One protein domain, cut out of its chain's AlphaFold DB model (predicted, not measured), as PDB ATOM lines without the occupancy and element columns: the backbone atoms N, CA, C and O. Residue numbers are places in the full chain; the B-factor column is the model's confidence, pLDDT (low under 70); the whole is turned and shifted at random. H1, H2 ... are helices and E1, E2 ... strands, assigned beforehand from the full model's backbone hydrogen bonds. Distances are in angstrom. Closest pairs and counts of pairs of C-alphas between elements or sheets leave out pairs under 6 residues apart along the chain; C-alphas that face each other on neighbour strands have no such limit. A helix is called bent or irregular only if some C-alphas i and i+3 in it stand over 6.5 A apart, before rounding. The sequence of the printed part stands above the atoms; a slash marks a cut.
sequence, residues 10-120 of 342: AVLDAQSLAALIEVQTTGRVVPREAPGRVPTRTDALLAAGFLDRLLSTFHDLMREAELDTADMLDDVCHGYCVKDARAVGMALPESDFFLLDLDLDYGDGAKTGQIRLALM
ATOM      1  N   ALA A  10     165.324 116.609 163.748       92.75
ATOM      2  CA  ALA A  10     165.368 118.062 163.648       92.75
ATOM      3  C   ALA A  10     163.957 118.595 163.375       92.75
ATOM      4  O   ALA A  10     163.274 118.127 162.462       92.75
ATOM      5  N   VAL A  11     163.520 119.576 164.161       93.12
ATOM      6  CA  VAL A  11     162.221 120.239 164.024       93.12
ATOM      7  C   VAL A  11     162.461 121.722 163.803       93.12
ATOM      8  O   VAL A  11     163.105 122.374 164.616       93.12
ATOM      9  N   LEU A  12     161.933 122.246 162.700       93.19
ATOM     10  CA  LEU A  12     161.984 123.665 162.369       93.19
ATOM     11  C   LEU A  12     160.579 124.232 162.494       93.19
ATOM     12  O   LEU A  12     159.617 123.622 162.013       93.19
ATOM     13  N   ASP A  13     160.457 125.405 163.103       93.31
ATOM     14  CA  ASP A  13     159.193 126.124 163.101       93.31
ATOM     15  C   ASP A  13     158.883 126.758 161.726       93.31
ATOM     16  O   ASP A  13     159.677 126.740 160.774       93.31
ATOM     17  N   ALA A  14     157.681 127.329 161.605       92.50
ATOM     18  CA  ALA A  14     157.234 127.951 160.364       92.50
ATOM     19  C   ALA A  14     158.049 129.203 159.981       92.50
ATOM     20  O   ALA A  14     158.152 129.506 158.790       92.50
ATOM     21  N   GLN A  15     158.618 129.928 160.952       94.88
ATOM     22  CA  GLN A  15     159.390 131.143 160.684       94.88
ATOM     23  C   GLN A  15     160.783 130.803 160.157       94.88
ATOM     24  O   GLN A  15     161.169 131.337 159.117       94.88
ATOM     25  N   SER A  16     161.485 129.873 160.806       94.38
ATOM     26  CA  SER A  16     162.775 129.329 160.386       94.38
ATOM     27  C   SER A  16     162.684 128.725 158.992       94.38
ATOM     28  O   SER A  16     163.477 129.068 158.115       94.38
ATOM     29  N   LEU A  17     161.673 127.887 158.733       93.75
ATOM     30  CA  LEU A  17     161.503 127.286 157.411       93.75
ATOM     31  C   LEU A  17     161.230 128.344 156.330       93.75
ATOM     32  O   LEU A  17     161.811 128.288 155.248       93.75
ATOM     33  N   ALA A  18     160.370 129.326 156.607       93.56
ATOM     34  CA  ALA A  18     160.095 130.401 155.660       93.56
ATOM     35  C   ALA A  18     161.330 131.268 155.390       93.56
ATOM     36  O   ALA A  18     161.604 131.567 154.232       93.56
ATOM     37  N   ALA A  19     162.099 131.619 156.424       94.19
ATOM     38  CA  ALA A  19     163.327 132.394 156.279       94.19
ATOM     39  C   ALA A  19     164.346 131.677 155.381       94.19
ATOM     40  O   ALA A  19     164.895 132.291 154.463       94.19
ATOM     41  N   LEU A  20     164.538 130.366 155.582       93.56
ATOM     42  CA  LEU A  20     165.416 129.540 154.749       93.56
ATOM     43  C   LEU A  20     164.958 129.495 153.288       93.56
ATOM     44  O   LEU A  20     165.789 129.506 152.381       93.56
ATOM     45  N   ILE A  21     163.652 129.461 153.038       92.50
ATOM     46  CA  ILE A  21     163.114 129.448 151.674       92.50
ATOM     47  C   ILE A  21     163.256 130.824 151.024       92.50
ATOM     48  O   ILE A  21     163.687 130.917 149.878       92.50
ATOM     49  N   GLU A  22     162.918 131.898 151.733       94.25
ATOM     50  CA  GLU A  22     163.002 133.270 151.228       94.25
ATOM     51  C   GLU A  22     164.439 133.640 150.852       94.25
ATOM     52  O   GLU A  22     164.666 134.155 149.755       94.25
ATOM     53  N   VAL A  23     165.421 133.308 151.697       93.31
ATOM     54  CA  VAL A  23     166.830 133.579 151.388       93.31
ATOM     55  C   VAL A  23     167.323 132.752 150.198       93.31
ATOM     56  O   VAL A  23     168.013 133.289 149.339       93.31
ATOM     57  N   GLN A  24     166.911 131.486 150.071       90.19
ATOM     58  CA  GLN A  24     167.326 130.632 148.952       90.19
ATOM     59  C   GLN A  24     166.664 131.006 147.621       90.19
ATOM     60  O   GLN A  24     167.269 130.854 146.564       90.19
ATOM     61  N   THR A  25     165.422 131.490 147.655       89.69
ATOM     62  CA  THR A  25     164.640 131.782 146.441       89.69
ATOM     63  C   THR A  25     164.723 133.241 146.007       89.69
ATOM     64  O   THR A  25     164.675 133.527 144.812       89.69
ATOM     65  N   THR A  26     164.848 134.172 146.954       91.56
ATOM     66  CA  THR A  26     164.824 135.621 146.694       91.56
ATOM     67  C   THR A  26     166.097 136.349 147.125       91.56
ATOM     68  O   THR A  26     166.247 137.534 146.823       91.56
ATOM     69  N   GLY A  27     167.017 135.669 147.819       93.00
ATOM     70  CA  GLY A  27     168.277 136.243 148.299       93.00
ATOM     71  C   GLY A  27     168.147 137.120 149.546       93.00
ATOM     72  O   GLY A  27     169.135 137.712 149.972       93.00
ATOM     73  N   ARG A  28     166.950 137.245 150.131       93.12
ATOM     74  CA  ARG A  28     166.701 138.046 151.337       93.12
ATOM     75  C   ARG A  28     165.563 137.473 152.168       93.12
ATOM     76  O   ARG A  28     164.673 136.830 151.626       93.12
ATOM     77  N   VAL A  29     165.570 137.782 153.459       94.56
ATOM     78  CA  VAL A  29     164.480 137.454 154.385       94.56
ATOM     79  C   VAL A  29     163.552 138.659 154.502       94.56
ATOM     80  O   VAL A  29     164.006 139.792 154.659       94.56
ATOM     81  N   VAL A  30     162.248 138.438 154.366       92.25
ATOM     82  CA  VAL A  30     161.239 139.496 154.414       92.25
ATOM     83  C   VAL A  30     160.748 139.656 155.856       92.25
ATOM     84  O   VAL A  30     160.371 138.660 156.473       92.25
ATOM     85  N   PRO A  31     160.673 140.888 156.399       91.19
ATOM     86  CA  PRO A  31     160.199 141.145 157.758       91.19
ATOM     87  C   PRO A  31     158.671 141.055 157.848       91.19
ATOM     88  O   PRO A  31     157.961 142.039 158.062       91.19
ATOM     89  N   ARG A  32     158.139 139.862 157.593       90.44
ATOM     90  CA  ARG A  32     156.713 139.549 157.629       90.44
ATOM     91  C   ARG A  32     156.535 138.163 158.206       90.44
ATOM     92  O   ARG A  32     157.097 137.222 157.664       90.44
ATOM     93  N   GLU A  33     155.693 138.016 159.217       89.25
ATOM     94  CA  GLU A  33     155.394 136.713 159.810       89.25
ATOM     95  C   GLU A  33     154.925 135.698 158.752       89.25
ATOM     96  O   GLU A  33     154.057 135.982 157.918       89.25
ATOM     97  N   ALA A  34     155.548 134.519 158.753       88.44
ATOM     98  CA  ALA A  34     155.174 133.437 157.857       88.44
ATOM     99  C   ALA A  34     153.827 132.836 158.283       88.44
ATOM    100  O   ALA A  34     153.656 132.518 159.461       88.44
ATOM    101  N   PRO A  35     152.884 132.630 157.348       86.12
ATOM    102  CA  PRO A  35     151.650 131.926 157.657       86.12
ATOM    103  C   PRO A  35     151.942 130.449 157.954       86.12
ATOM    104  O   PRO A  35     152.759 129.820 157.277       86.12
ATOM    105  N   GLY A  36     151.227 129.879 158.926       79.62
ATOM    106  CA  GLY A  36     151.277 128.447 159.211       79.62
ATOM    107  C   GLY A  36     150.785 127.643 158.010       79.62
ATOM    108  O   GLY A  36     149.587 127.593 157.736       79.62
ATOM    109  N   ARG A  37     151.713 127.024 157.279       85.12
ATOM    110  CA  ARG A  37     151.422 126.121 156.161       85.12
ATOM    111  C   ARG A  37     151.974 124.736 156.451       85.12
ATOM    112  O   ARG A  37     152.979 124.606 157.143       85.12
ATOM    113  N   VAL A  38     151.344 123.716 155.879       84.69
ATOM    114  CA  VAL A  38     151.876 122.351 155.934       84.69
ATOM    115  C   VAL A  38     153.160 122.297 155.094       84.69
ATOM    116  O   VAL A  38     153.096 122.628 153.903       84.69
ATOM    117  N   PRO A  39     154.312 121.911 155.673       85.25
ATOM    118  CA  PRO A  39     155.552 121.760 154.925       85.25
ATOM    119  C   PRO A  39     155.428 120.707 153.824       85.25
ATOM    120  O   PRO A  39     154.787 119.666 153.985       85.25
ATOM    121  N   THR A  40     156.057 120.977 152.689       87.50
ATOM    122  CA  THR A  40     156.099 120.082 151.531       87.50
ATOM    123  C   THR A  40     157.453 119.388 151.416       87.50
ATOM    124  O   THR A  40     158.440 119.777 152.039       87.50
ATOM    125  N   ARG A  41     157.534 118.368 150.553       85.88
ATOM    126  CA  ARG A  41     158.799 117.670 150.273       85.88
ATOM    127  C   ARG A  41     159.877 118.608 149.717       85.88
ATOM    128  O   ARG A  41     161.049 118.420 150.019       85.88
ATOM    129  N   THR A  42     159.487 119.608 148.928       88.69
ATOM    130  CA  THR A  42     160.411 120.622 148.400       88.69
ATOM    131  C   THR A  42     160.997 121.468 149.524       88.69
ATOM    132  O   THR A  42     162.193 121.734 149.522       88.69
ATOM    133  N   ASP A  43     160.181 121.832 150.514       89.44
ATOM    134  CA  ASP A  43     160.636 122.621 151.661       89.44
ATOM    135  C   ASP A  43     161.686 121.858 152.481       89.44
ATOM    136  O   ASP A  43     162.701 122.429 152.870       89.44
ATOM    137  N   ALA A  44     161.491 120.548 152.675       85.75
ATOM    138  CA  ALA A  44     162.474 119.696 153.344       85.75
ATOM    139  C   ALA A  44     163.807 119.623 152.579       85.75
ATOM    140  O   ALA A  44     164.868 119.710 153.188       85.75
ATOM    141  N   LEU A  45     163.767 119.517 151.244       88.06
ATOM    142  CA  LEU A  45     164.981 119.516 150.417       88.06
ATOM    143  C   LEU A  45     165.743 120.846 150.498       88.06
ATOM    144  O   LEU A  45     166.969 120.837 150.530       88.06
ATOM    145  N   LEU A  46     165.027 121.972 150.568       90.56
ATOM    146  CA  LEU A  46     165.634 123.293 150.761       90.56
ATOM    147  C   LEU A  46     166.259 123.444 152.156       90.56
ATOM    148  O   LEU A  46     167.255 124.145 152.308       90.56
ATOM    149  N   ALA A  47     165.704 122.797 153.181       91.19
ATOM    150  CA  ALA A  47     166.253 122.844 154.536       91.19
ATOM    151  C   ALA A  47     167.427 121.870 154.759       91.19
ATOM    152  O   ALA A  47     168.272 122.140 155.610       91.19
ATOM    153  N   ALA A  48     167.503 120.768 154.003       90.12
ATOM    154  CA  ALA A  48     168.476 119.693 154.219       90.12
ATOM    155  C   ALA A  48     169.930 120.190 154.218       90.12
ATOM    156  O   ALA A  48     170.639 120.004 155.201       90.12
ATOM    157  N   GLY A  49     170.347 120.922 153.177       90.69
ATOM    158  CA  GLY A  49     171.727 121.414 153.086       90.69
ATOM    159  C   GLY A  49     172.097 122.424 154.179       90.69
ATOM    160  O   GLY A  49     173.242 122.470 154.622       90.69
ATOM    161  N   PHE A  50     171.126 123.216 154.650       92.69
ATOM    162  CA  PHE A  50     171.328 124.091 155.804       92.69
ATOM    163  C   PHE A  50     171.534 123.278 157.085       92.69
ATOM    164  O   PHE A  50     172.457 123.574 157.837       92.69
ATOM    165  N   LEU A  51     170.710 122.251 157.317       92.81
ATOM    166  CA  LEU A  51     170.830 121.380 158.487       92.81
ATOM    167  C   LEU A  51     172.156 120.619 158.490       92.81
ATOM    168  O   LEU A  51     172.838 120.636 159.508       92.81
ATOM    169  N   ASP A  52     172.560 120.039 157.359       92.62
ATOM    170  CA  ASP A  52     173.850 119.350 157.229       92.62
ATOM    171  C   ASP A  52     175.011 120.288 157.570       92.62
ATOM    172  O   ASP A  52     175.912 119.947 158.338       92.62
ATOM    173  N   ARG A  53     174.969 121.522 157.047       93.25
ATOM    174  CA  ARG A  53     176.003 122.516 157.334       93.25
ATOM    175  C   ARG A  53     175.984 122.977 158.788       93.25
ATOM    176  O   ARG A  53     177.055 123.189 159.356       93.25
ATOM    177  N   LEU A  54     174.802 123.157 159.372       92.31
ATOM    178  CA  LEU A  54     174.633 123.527 160.774       92.31
ATOM    179  C   LEU A  54     175.220 122.444 161.678       92.31
ATOM    180  O   LEU A  54     176.018 122.770 162.550       92.31
ATOM    181  N   LEU A  55     174.884 121.176 161.434       91.19
ATOM    182  CA  LEU A  55     175.365 120.036 162.213       91.19
ATOM    183  C   LEU A  55     176.883 119.874 162.088       91.19
ATOM    184  O   LEU A  55     177.558 119.781 163.106       91.19
ATOM    185  N   SER A  56     177.431 119.952 160.871       92.12
ATOM    186  CA  SER A  56     178.883 119.892 160.647       92.12
ATOM    187  C   SER A  56     179.624 121.055 161.316       92.12
ATOM    188  O   SER A  56     180.642 120.840 161.963       92.12
ATOM    189  N   THR A  57     179.103 122.282 161.222       92.12
ATOM    190  CA  THR A  57     179.736 123.446 161.867       92.12
ATOM    191  C   THR A  57     179.651 123.339 163.390       92.12
ATOM    192  O   THR A  57     180.599 123.671 164.095       92.12
ATOM    193  N   PHE A  58     178.517 122.868 163.914       90.56
ATOM    194  CA  PHE A  58     178.329 122.667 165.345       90.56
ATOM    195  C   PHE A  58     179.252 121.566 165.886       90.56
ATOM    196  O   PHE A  58     179.845 121.741 166.949       90.56
ATOM    197  N   HIS A  59     179.443 120.488 165.126       91.31
ATOM    198  CA  HIS A  59     180.415 119.440 165.421       91.31
ATOM    199  C   HIS A  59     181.846 119.986 165.512       91.31
ATOM    200  O   HIS A  59     182.505 119.788 166.533       91.31
ATOM    201  N   ASP A  60     182.299 120.740 164.505       91.19
ATOM    202  CA  ASP A  60     183.647 121.323 164.489       91.19
ATOM    203  C   ASP A  60     183.885 122.244 165.700       91.19
ATOM    204  O   ASP A  60     184.920 122.148 166.362       91.19
ATOM    205  N   LEU A  61     182.895 123.079 166.043       91.38
ATOM    206  CA  LEU A  61     182.949 123.967 167.210       91.38
ATOM    207  C   LEU A  61     183.034 123.194 168.533       91.38
ATOM    208  O   LEU A  61     183.783 123.584 169.428       91.38
ATOM    209  N   MET A  62     182.277 122.103 168.678       90.25
ATOM    210  CA  MET A  62     182.338 121.279 169.886       90.25
ATOM    211  C   MET A  62     183.674 120.546 170.025       90.25
ATOM    212  O   MET A  62     184.182 120.438 171.141       90.25
ATOM    213  N   ARG A  63     184.265 120.082 168.914       88.50
ATOM    214  CA  ARG A  63     185.603 119.473 168.920       88.50
ATOM    215  C   ARG A  63     186.683 120.474 169.304       88.50
ATOM    216  O   ARG A  63     187.554 120.140 170.098       88.50
ATOM    217  N   GLU A  64     186.627 121.688 168.758       91.25
ATOM    218  CA  GLU A  64     187.564 122.762 169.107       91.25
ATOM    219  C   GLU A  64     187.476 123.134 170.596       91.25
ATOM    220  O   GLU A  64     188.489 123.425 171.226       91.25
ATOM    221  N   ALA A  65     186.274 123.069 171.172       89.81
ATOM    222  CA  ALA A  65     186.031 123.305 172.591       89.81
ATOM    223  C   ALA A  65     186.321 122.091 173.501       89.81
ATOM    224  O   ALA A  65     186.072 122.182 174.703       89.81
ATOM    225  N   GLU A  66     186.822 120.976 172.953       87.06
ATOM    226  CA  GLU A  66     187.118 119.727 173.677       87.06
ATOM    227  C   GLU A  66     185.927 119.204 174.510       87.06
ATOM    228  O   GLU A  66     186.090 118.701 175.621       87.06
ATOM    229  N   LEU A  67     184.703 119.335 173.987       82.19
ATOM    230  CA  LEU A  67     183.509 118.833 174.665       82.19
ATOM    231  C   LEU A  67     183.338 117.329 174.419       82.19
ATOM    232  O   LEU A  67     183.216 116.900 173.274       82.19
ATOM    233  N   ASP A  68     183.209 116.550 175.497       75.81
ATOM    234  CA  ASP A  68     182.991 115.091 175.452       75.81
ATOM    235  C   ASP A  68     181.730 114.678 174.660       75.81
ATOM    236  O   ASP A  68     181.581 113.528 174.260       75.81
ATOM    237  N   THR A  69     180.795 115.606 174.431       80.56
ATOM    238  CA  THR A  69     179.571 115.372 173.653       80.56
ATOM    239  C   THR A  69     179.752 115.548 172.146       80.56
ATOM    240  O   THR A  69     178.786 115.340 171.420       80.56
ATOM    241  N   ALA A  70     180.932 115.944 171.653       82.06
ATOM    242  CA  ALA A  70     181.156 116.177 170.223       82.06
ATOM    243  C   ALA A  70     180.866 114.928 169.370       82.06
ATOM    244  O   ALA A  70     180.217 115.044 168.331       82.06
ATOM    245  N   ASP A  71     181.232 113.750 169.876       82.44
ATOM    246  CA  ASP A  71     181.068 112.449 169.216       82.44
ATOM    247  C   ASP A  71     179.601 112.133 168.846       82.44
ATOM    248  O   ASP A  71     179.338 111.334 167.954       82.44
ATOM    249  N   MET A  72     178.607 112.773 169.488       84.44
ATOM    250  CA  MET A  72     177.185 112.588 169.141       84.44
ATOM    251  C   MET A  72     176.823 113.106 167.740       84.44
ATOM    252  O   MET A  72     175.731 112.829 167.245       84.44
ATOM    253  N   LEU A  73     177.699 113.913 167.138       86.38
ATOM    254  CA  LEU A  73     177.533 114.478 165.801       86.38
ATOM    255  C   LEU A  73     178.469 113.859 164.760       86.38
ATOM    256  O   LEU A  73     178.428 114.290 163.605       86.38
ATOM    257  N   ASP A  74     179.273 112.861 165.134       83.00
ATOM    258  CA  ASP A  74     180.111 112.142 164.177       83.00
ATOM    259  C   ASP A  74     179.229 111.496 163.096       83.00
ATOM    260  O   ASP A  74     178.252 110.805 163.390       83.00
ATOM    261  N   ASP A  75     179.564 111.760 161.831       81.75
ATOM    262  CA  ASP A  75     178.875 111.245 160.641       81.75
ATOM    263  C   ASP A  75     177.352 111.514 160.586       81.75
ATOM    264  O   ASP A  75     176.620 110.891 159.809       81.75
ATOM    265  N   VAL A  76     176.848 112.486 161.360       85.69
ATOM    266  CA  VAL A  76     175.426 112.853 161.342       85.69
ATOM    267  C   VAL A  76     175.108 113.703 160.116       85.69
ATOM    268  O   VAL A  76     175.670 114.777 159.896       85.69
ATOM    269  N   CYS A  77     174.125 113.250 159.345       85.44
ATOM    270  CA  CYS A  77     173.583 113.963 158.197       85.44
ATOM    271  C   CYS A  77     172.055 113.865 158.159       85.44
ATOM    272  O   CYS A  77     171.427 113.022 158.808       85.44
ATOM    273  N   HIS A  78     171.432 114.745 157.384       87.44
ATOM    274  CA  HIS A  78     170.009 114.711 157.122       87.44
ATOM    275  C   HIS A  78     169.632 113.416 156.384       87.44
ATOM    276  O   HIS A  78     170.007 113.188 155.232       87.44
ATOM    277  N   GLY A  79     168.784 112.608 157.023       85.25
ATOM    278  CA  GLY A  79     168.177 111.425 156.417       85.25
ATOM    279  C   GLY A  79     166.944 111.765 155.576       85.25
ATOM    280  O   GLY A  79     167.017 112.021 154.374       85.25
ATOM    281  N   TYR A  80     165.767 111.721 156.201       84.81
ATOM    282  CA  TYR A  80     164.488 111.913 155.523       84.81
ATOM    283  C   TYR A  80     163.500 112.721 156.362       84.81
ATOM    284  O   TYR A  80     163.544 112.734 157.590       84.81
ATOM    285  N   CYS A  81     162.556 113.365 155.677       86.56
ATOM    286  CA  CYS A  81     161.480 114.111 156.314       86.56
ATOM    287  C   CYS A  81     160.343 113.177 156.752       86.56
ATOM    288  O   CYS A  81     159.824 112.383 155.959       86.56
ATOM    289  N   VAL A  82     159.929 113.317 158.008       86.19
ATOM    290  CA  VAL A  82     158.769 112.644 158.603       86.19
ATOM    291  C   VAL A  82     157.545 113.555 158.554       86.19
ATOM    292  O   VAL A  82     157.640 114.760 158.768       86.19
ATOM    293  N   LYS A  83     156.382 112.983 158.225       78.62
ATOM    294  CA  LYS A  83     155.168 113.761 157.912       78.62
ATOM    295  C   LYS A  83     154.399 114.238 159.139       78.62
ATOM    296  O   LYS A  83     153.741 115.271 159.071       78.62
ATOM    297  N   ASP A  84     154.426 113.465 160.220       83.44
ATOM    298  CA  ASP A  84     153.672 113.749 161.436       83.44
ATOM    299  C   ASP A  84     154.368 113.181 162.682       83.44
ATOM    300  O   ASP A  84     155.296 112.374 162.596       83.44
ATOM    301  N   ALA A  85     153.900 113.611 163.855       82.56
ATOM    302  CA  ALA A  85     154.448 113.201 165.145       82.56
ATOM    303  C   ALA A  85     154.297 111.693 165.422       82.56
ATOM    304  O   ALA A  85     155.097 111.122 166.159       82.56
ATOM    305  N   ARG A  86     153.305 111.020 164.824       85.06
ATOM    306  CA  ARG A  86     153.141 109.569 164.985       85.06
ATOM    307  C   ARG A  86     154.237 108.825 164.226       85.06
ATOM    308  O   ARG A  86     154.781 107.860 164.750       85.06
ATOM    309  N   ALA A  87     154.589 109.287 163.029       84.81
ATOM    310  CA  ALA A  87     155.691 108.735 162.252       84.81
ATOM    311  C   ALA A  87     157.041 108.911 162.963       84.81
ATOM    312  O   ALA A  87     157.871 108.012 162.890       84.81
ATOM    313  N   VAL A  88     157.239 110.016 163.695       85.56
ATOM    314  CA  VAL A  88     158.429 110.226 164.542       85.56
ATOM    315  C   VAL A  88     158.565 109.110 165.579       85.56
ATOM    316  O   VAL A  88     159.618 108.487 165.654       85.56
ATOM    317  N   GLY A  89     157.491 108.812 166.322       84.19
ATOM    318  CA  GLY A  89     157.503 107.764 167.353       84.19
ATOM    319  C   GLY A  89     157.726 106.347 166.816       84.19
ATOM    320  O   GLY A  89     158.134 105.474 167.568       84.19
ATOM    321  N   MET A  90     157.482 106.115 165.522       84.00
ATOM    322  CA  MET A  90     157.791 104.842 164.856       84.00
ATOM    323  C   MET A  90     159.202 104.807 164.250       84.00
ATOM    324  O   MET A  90     159.727 103.727 163.993       84.00
ATOM    325  N   ALA A  91     159.783 105.970 163.941       83.38
ATOM    326  CA  ALA A  91     161.059 106.095 163.240       83.38
ATOM    327  C   ALA A  91     162.262 106.221 164.183       83.38
ATOM    328  O   ALA A  91     163.367 105.820 163.802       83.38
ATOM    329  N   LEU A  92     162.051 106.812 165.364       86.00
ATOM    330  CA  LEU A  92     163.055 106.955 166.413       86.00
ATOM    331  C   LEU A  92     163.041 105.730 167.338       86.00
ATOM    332  O   LEU A  92     161.960 105.257 167.689       86.00
ATOM    333  N   PRO A  93     164.211 105.225 167.756       81.31
ATOM    334  CA  PRO A  93     164.271 104.177 168.762       81.31
ATOM    335  C   PRO A  93     163.885 104.708 170.146       81.31
ATOM    336  O   PRO A  93     164.012 105.898 170.439       81.31
ATOM    337  N   GLU A  94     163.444 103.798 171.010       82.00
ATOM    338  CA  GLU A  94     163.226 104.073 172.427       82.00
ATOM    339  C   GLU A  94     164.592 104.200 173.113       82.00
ATOM    340  O   GLU A  94     165.275 103.213 173.389       82.00
ATOM    341  N   SER A  95     165.069 105.433 173.256       83.50
ATOM    342  CA  SER A  95     166.405 105.757 173.760       83.50
ATOM    343  C   SER A  95     166.416 107.151 174.382       83.50
ATOM    344  O   SER A  95     165.500 107.946 174.158       83.50
ATOM    345  N   ASP A  96     167.459 107.453 175.150       86.12
ATOM    346  CA  ASP A  96     167.693 108.806 175.643       86.12
ATOM    347  C   ASP A  96     168.145 109.719 174.497       86.12
ATOM    348  O   ASP A  96     168.944 109.327 173.644       86.12
ATOM    349  N   PHE A  97     167.653 110.958 174.496       88.19
ATOM    350  CA  PHE A  97     168.013 111.975 173.511       88.19
ATOM    351  C   PHE A  97     168.542 113.227 174.204       88.19
ATOM    352  O   PHE A  97     167.973 113.706 175.185       88.19
ATOM    353  N   PHE A  98     169.597 113.805 173.640       88.00
ATOM    354  CA  PHE A  98     170.053 115.147 173.955       88.00
ATOM    355  C   PHE A  98     169.238 116.162 173.147       88.00
ATOM    356  O   PHE A  98     169.272 116.163 171.915       88.00
ATOM    357  N   LEU A  99     168.487 117.012 173.846       92.06
ATOM    358  CA  LEU A  99     167.664 118.061 173.247       92.06
ATOM    359  C   LEU A  99     168.409 119.395 173.237       92.06
ATOM    360  O   LEU A  99     168.830 119.884 174.283       92.06
ATOM    361  N   LEU A 100     168.505 120.000 172.057       91.31
ATOM    362  CA  LEU A 100     169.033 121.339 171.852       91.31
ATOM    363  C   LEU A 100     167.962 122.225 171.224       91.31
ATOM    364  O   LEU A 100     167.498 121.954 170.116       91.31
ATOM    365  N   ASP A 101     167.617 123.298 171.926       94.38
ATOM    366  CA  ASP A 101     166.714 124.337 171.442       94.38
ATOM    367  C   ASP A 101     167.529 125.550 170.997       94.38
ATOM    368  O   ASP A 101     168.307 126.116 171.768       94.38
ATOM    369  N   LEU A 102     167.368 125.925 169.731       93.56
ATOM    370  CA  LEU A 102     168.079 127.018 169.082       93.56
ATOM    371  C   LEU A 102     167.080 128.119 168.738       93.56
ATOM    372  O   LEU A 102     166.273 127.958 167.820       93.56
ATOM    373  N   ASP A 103     167.168 129.242 169.442       94.50
ATOM    374  CA  ASP A 103     166.515 130.487 169.044       94.50
ATOM    375  C   ASP A 103     167.393 131.200 168.011       94.50
ATOM    376  O   ASP A 103     168.550 131.533 168.276       94.50
ATOM    377  N   LEU A 104     166.852 131.413 166.814       92.69
ATOM    378  CA  LEU A 104     167.580 131.956 165.675       92.69
ATOM    379  C   LEU A 104     166.935 133.244 165.179       92.69
ATOM    380  O   LEU A 104     165.714 133.347 165.040       92.69
ATOM    381  N   ASP A 105     167.792 134.202 164.858       94.38
ATOM    382  CA  ASP A 105     167.446 135.429 164.157       94.38
ATOM    383  C   ASP A 105     167.894 135.314 162.690       94.38
ATOM    384  O   ASP A 105     169.020 134.902 162.392       94.38
ATOM    385  N   TYR A 106     167.000 135.661 161.766       92.88
ATOM    386  CA  TYR A 106     167.223 135.637 160.332       92.88
ATOM    387  C   TYR A 106     167.077 137.033 159.726       92.88
ATOM    388  O   TYR A 106     166.037 137.683 159.847       92.88
ATOM    389  N   GLY A 107     168.089 137.433 158.949       90.19
ATOM    390  CA  GLY A 107     168.061 138.667 158.162       90.19
ATOM    391  C   GLY A 107     168.038 139.932 159.019       90.19
ATOM    392  O   GLY A 107     167.186 140.786 158.791       90.19
ATOM    393  N   ASP A 108     168.947 140.031 159.993       89.31
ATOM    394  CA  ASP A 108     169.101 141.184 160.898       89.31
ATOM    395  C   ASP A 108     167.810 141.559 161.654       89.31
ATOM    396  O   ASP A 108     167.430 142.728 161.745       89.31
ATOM    397  N   GLY A 109     167.099 140.564 162.180       89.88
ATOM    398  CA  GLY A 109     165.856 140.729 162.932       89.88
ATOM    399  C   GLY A 109     164.594 140.664 162.084       89.88
ATOM    400  O   GLY A 109     163.502 140.902 162.600       89.88
ATOM    401  N   ALA A 110     164.697 140.360 160.785       92.00
ATOM    402  CA  ALA A 110     163.526 140.273 159.917       92.00
ATOM    403  C   ALA A 110     162.575 139.144 160.346       92.00
ATOM    404  O   ALA A 110     161.353 139.316 160.312       92.00
ATOM    405  N   LYS A 111     163.118 138.000 160.773       94.25
ATOM    406  CA  LYS A 111     162.352 136.888 161.345       94.25
ATOM    407  C   LYS A 111     163.119 136.252 162.491       94.25
ATOM    408  O   LYS A 111     164.315 136.033 162.379       94.25
ATOM    409  N   THR A 112     162.403 135.860 163.533       94.56
ATOM    410  CA  THR A 112     162.922 135.001 164.601       94.56
ATOM    411  C   THR A 112     162.202 133.664 164.557       94.56
ATOM    412  O   THR A 112     160.982 133.642 164.378       94.56
ATOM    413  N   GLY A 113     162.931 132.566 164.716       94.00
ATOM    414  CA  GLY A 113     162.360 131.224 164.704       94.00
ATOM    415  C   GLY A 113     163.172 130.241 165.528       94.00
ATOM    416  O   GLY A 113     164.287 130.543 165.952       94.00
ATOM    417  N   GLN A 114     162.592 129.070 165.763       95.44
ATOM    418  CA  GLN A 114     163.196 128.010 166.559       95.44
ATOM    419  C   GLN A 114     163.553 126.782 165.730       95.44
ATOM    420  O   GLN A 114     162.770 126.301 164.902       95.44
ATOM    421  N   ILE A 115     164.729 126.228 166.026       95.44
ATOM    422  CA  ILE A 115     165.136 124.895 165.590       95.44
ATOM    423  C   ILE A 115     165.394 124.042 166.825       95.44
ATOM    424  O   ILE A 115     166.217 124.385 167.666       95.44
ATOM    425  N   ARG A 116     164.707 122.906 166.913       95.19
ATOM    426  CA  ARG A 116     164.933 121.893 167.943       95.19
ATOM    427  C   ARG A 116     165.647 120.701 167.335       95.19
ATOM    428  O   ARG A 116     165.171 120.137 166.351       95.19
ATOM    429  N   LEU A 117     166.747 120.291 167.947       92.94
ATOM    430  CA  LEU A 117     167.473 119.074 167.610       92.94
ATOM    431  C   LEU A 117     167.326 118.081 168.762       92.94
ATOM    432  O   LEU A 117     167.548 118.437 169.913       92.94
ATOM    433  N   ALA A 118     166.952 116.846 168.459       91.94
ATOM    434  CA  ALA A 118     167.026 115.717 169.374       91.94
ATOM    435  C   ALA A 118     168.060 114.739 168.813       91.94
ATOM    436  O   ALA A 118     167.831 114.102 167.784       91.94
ATOM    437  N   LEU A 119     169.215 114.671 169.461       89.62
ATOM    438  CA  LEU A 119     170.366 113.887 169.032       89.62
ATOM    439  C   LEU A 119     170.517 112.688 169.958       89.62
ATOM    440  O   LEU A 119     170.346 112.810 171.169       89.62
ATOM    441  N   MET A 120     170.818 111.526 169.400       85.44
ATOM    442  CA  MET A 120     171.124 110.361 170.218       85.44
ATOM    443  C   MET A 120     172.567 110.477 170.716       85.44
ATOM    444  O   MET A 120     173.433 110.867 169.931       85.44
TER     445      MET A 120
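This is residues 10 to 120 of the 342 residues of the protein "FliM/FliN family flagellar motor switch protein" of Aliiroseovarius sp (UniProt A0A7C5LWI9). A long hairpin of two strands, E2 and E3, with the short E1 beside E3, makes a narrow twisted sheet; H1 packs on it near the hairpin's turn, and the long helix H2 crosses from H1 to the short H3, only grazing the sheet. Residues 84 to 90, of which 85 to 90 belong to H4, stick out from this body. The printed part has 111 residues, with four named helices and three named strands in the order E1 H1 H2 H3 H4 E2 E3; the sheet's order is E1 - E3 - E2, antiparallel throughout, and the class is mixed. The whole is compact, with a radius of gyration of the C-alphas of 14.9 A, and flat, spanning 39 by 35 by 19 A.

Begin at edge strand E1, residues 10 to 12: it is antiparallel to the inner strand E3, residues 111 to 119, at 166 degrees, with N 11 and O 116 within hydrogen-bond range at 2.8 A. On the other side of E3 look for edge strand E2, residues 98 to 106; the two form a hairpin at 161 degrees, with N 102 and O 115 2.8 A apart and N 113 and O 104 2.9 A apart. The sheet is twisted, its C-alphas lying up to 4.1 A off the best plane. H1, residues 14 to 26, is on one face of it at a height of 4.8 A, two layers, a helix on a sheet, yet over none of the strands; its closest C-alphas to E3 are those of Ser 16 and Gly 113, 4.7 A apart. H2, residues 41 to 64, touches H1 with residues 43 to 47 alone, about perpendicular at 79 degrees, the closest C-alphas being those of Ile 21 and Leu 46, 6.7 A apart. With residues 55 to 63 alone H2 touches H3, residues 70 to 73, where the C-alphas of Met 62 and Ala 70 are the closest at 5.2 A. H4, residues 85 to 91, touches no helix and is not on the sheet. Each O i to N i+4 pair is within hydrogen-bond range in H1 and H4, and 18 of 20 are in H2; H3 is too short for such a pair.

Find C-alpha 10 at (165.368, 118.062, 163.648), where E1 begins. H1 runs 17.4 A. From C-alpha 41 at (158.799, 117.670, 150.273), H2 runs 34.8 A; it has a kink of 30 degrees near residue 48 and is only just irregular, C-alphas 46 and 49 being 6.8 A apart. E2 runs 24.8 A, and E3 runs 25.5 A to C-alpha 119 at (170.366, 113.887, 169.032).

Look to Pro 35 and Glu 66 for the two C-alphas farthest apart, at 40.8 A. The links H1 to H2 and H3 to H4 are long, with 14 and 11 residues. The printed part has no cut; its mean pLDDT is 89.1, and no printed residue is under 70.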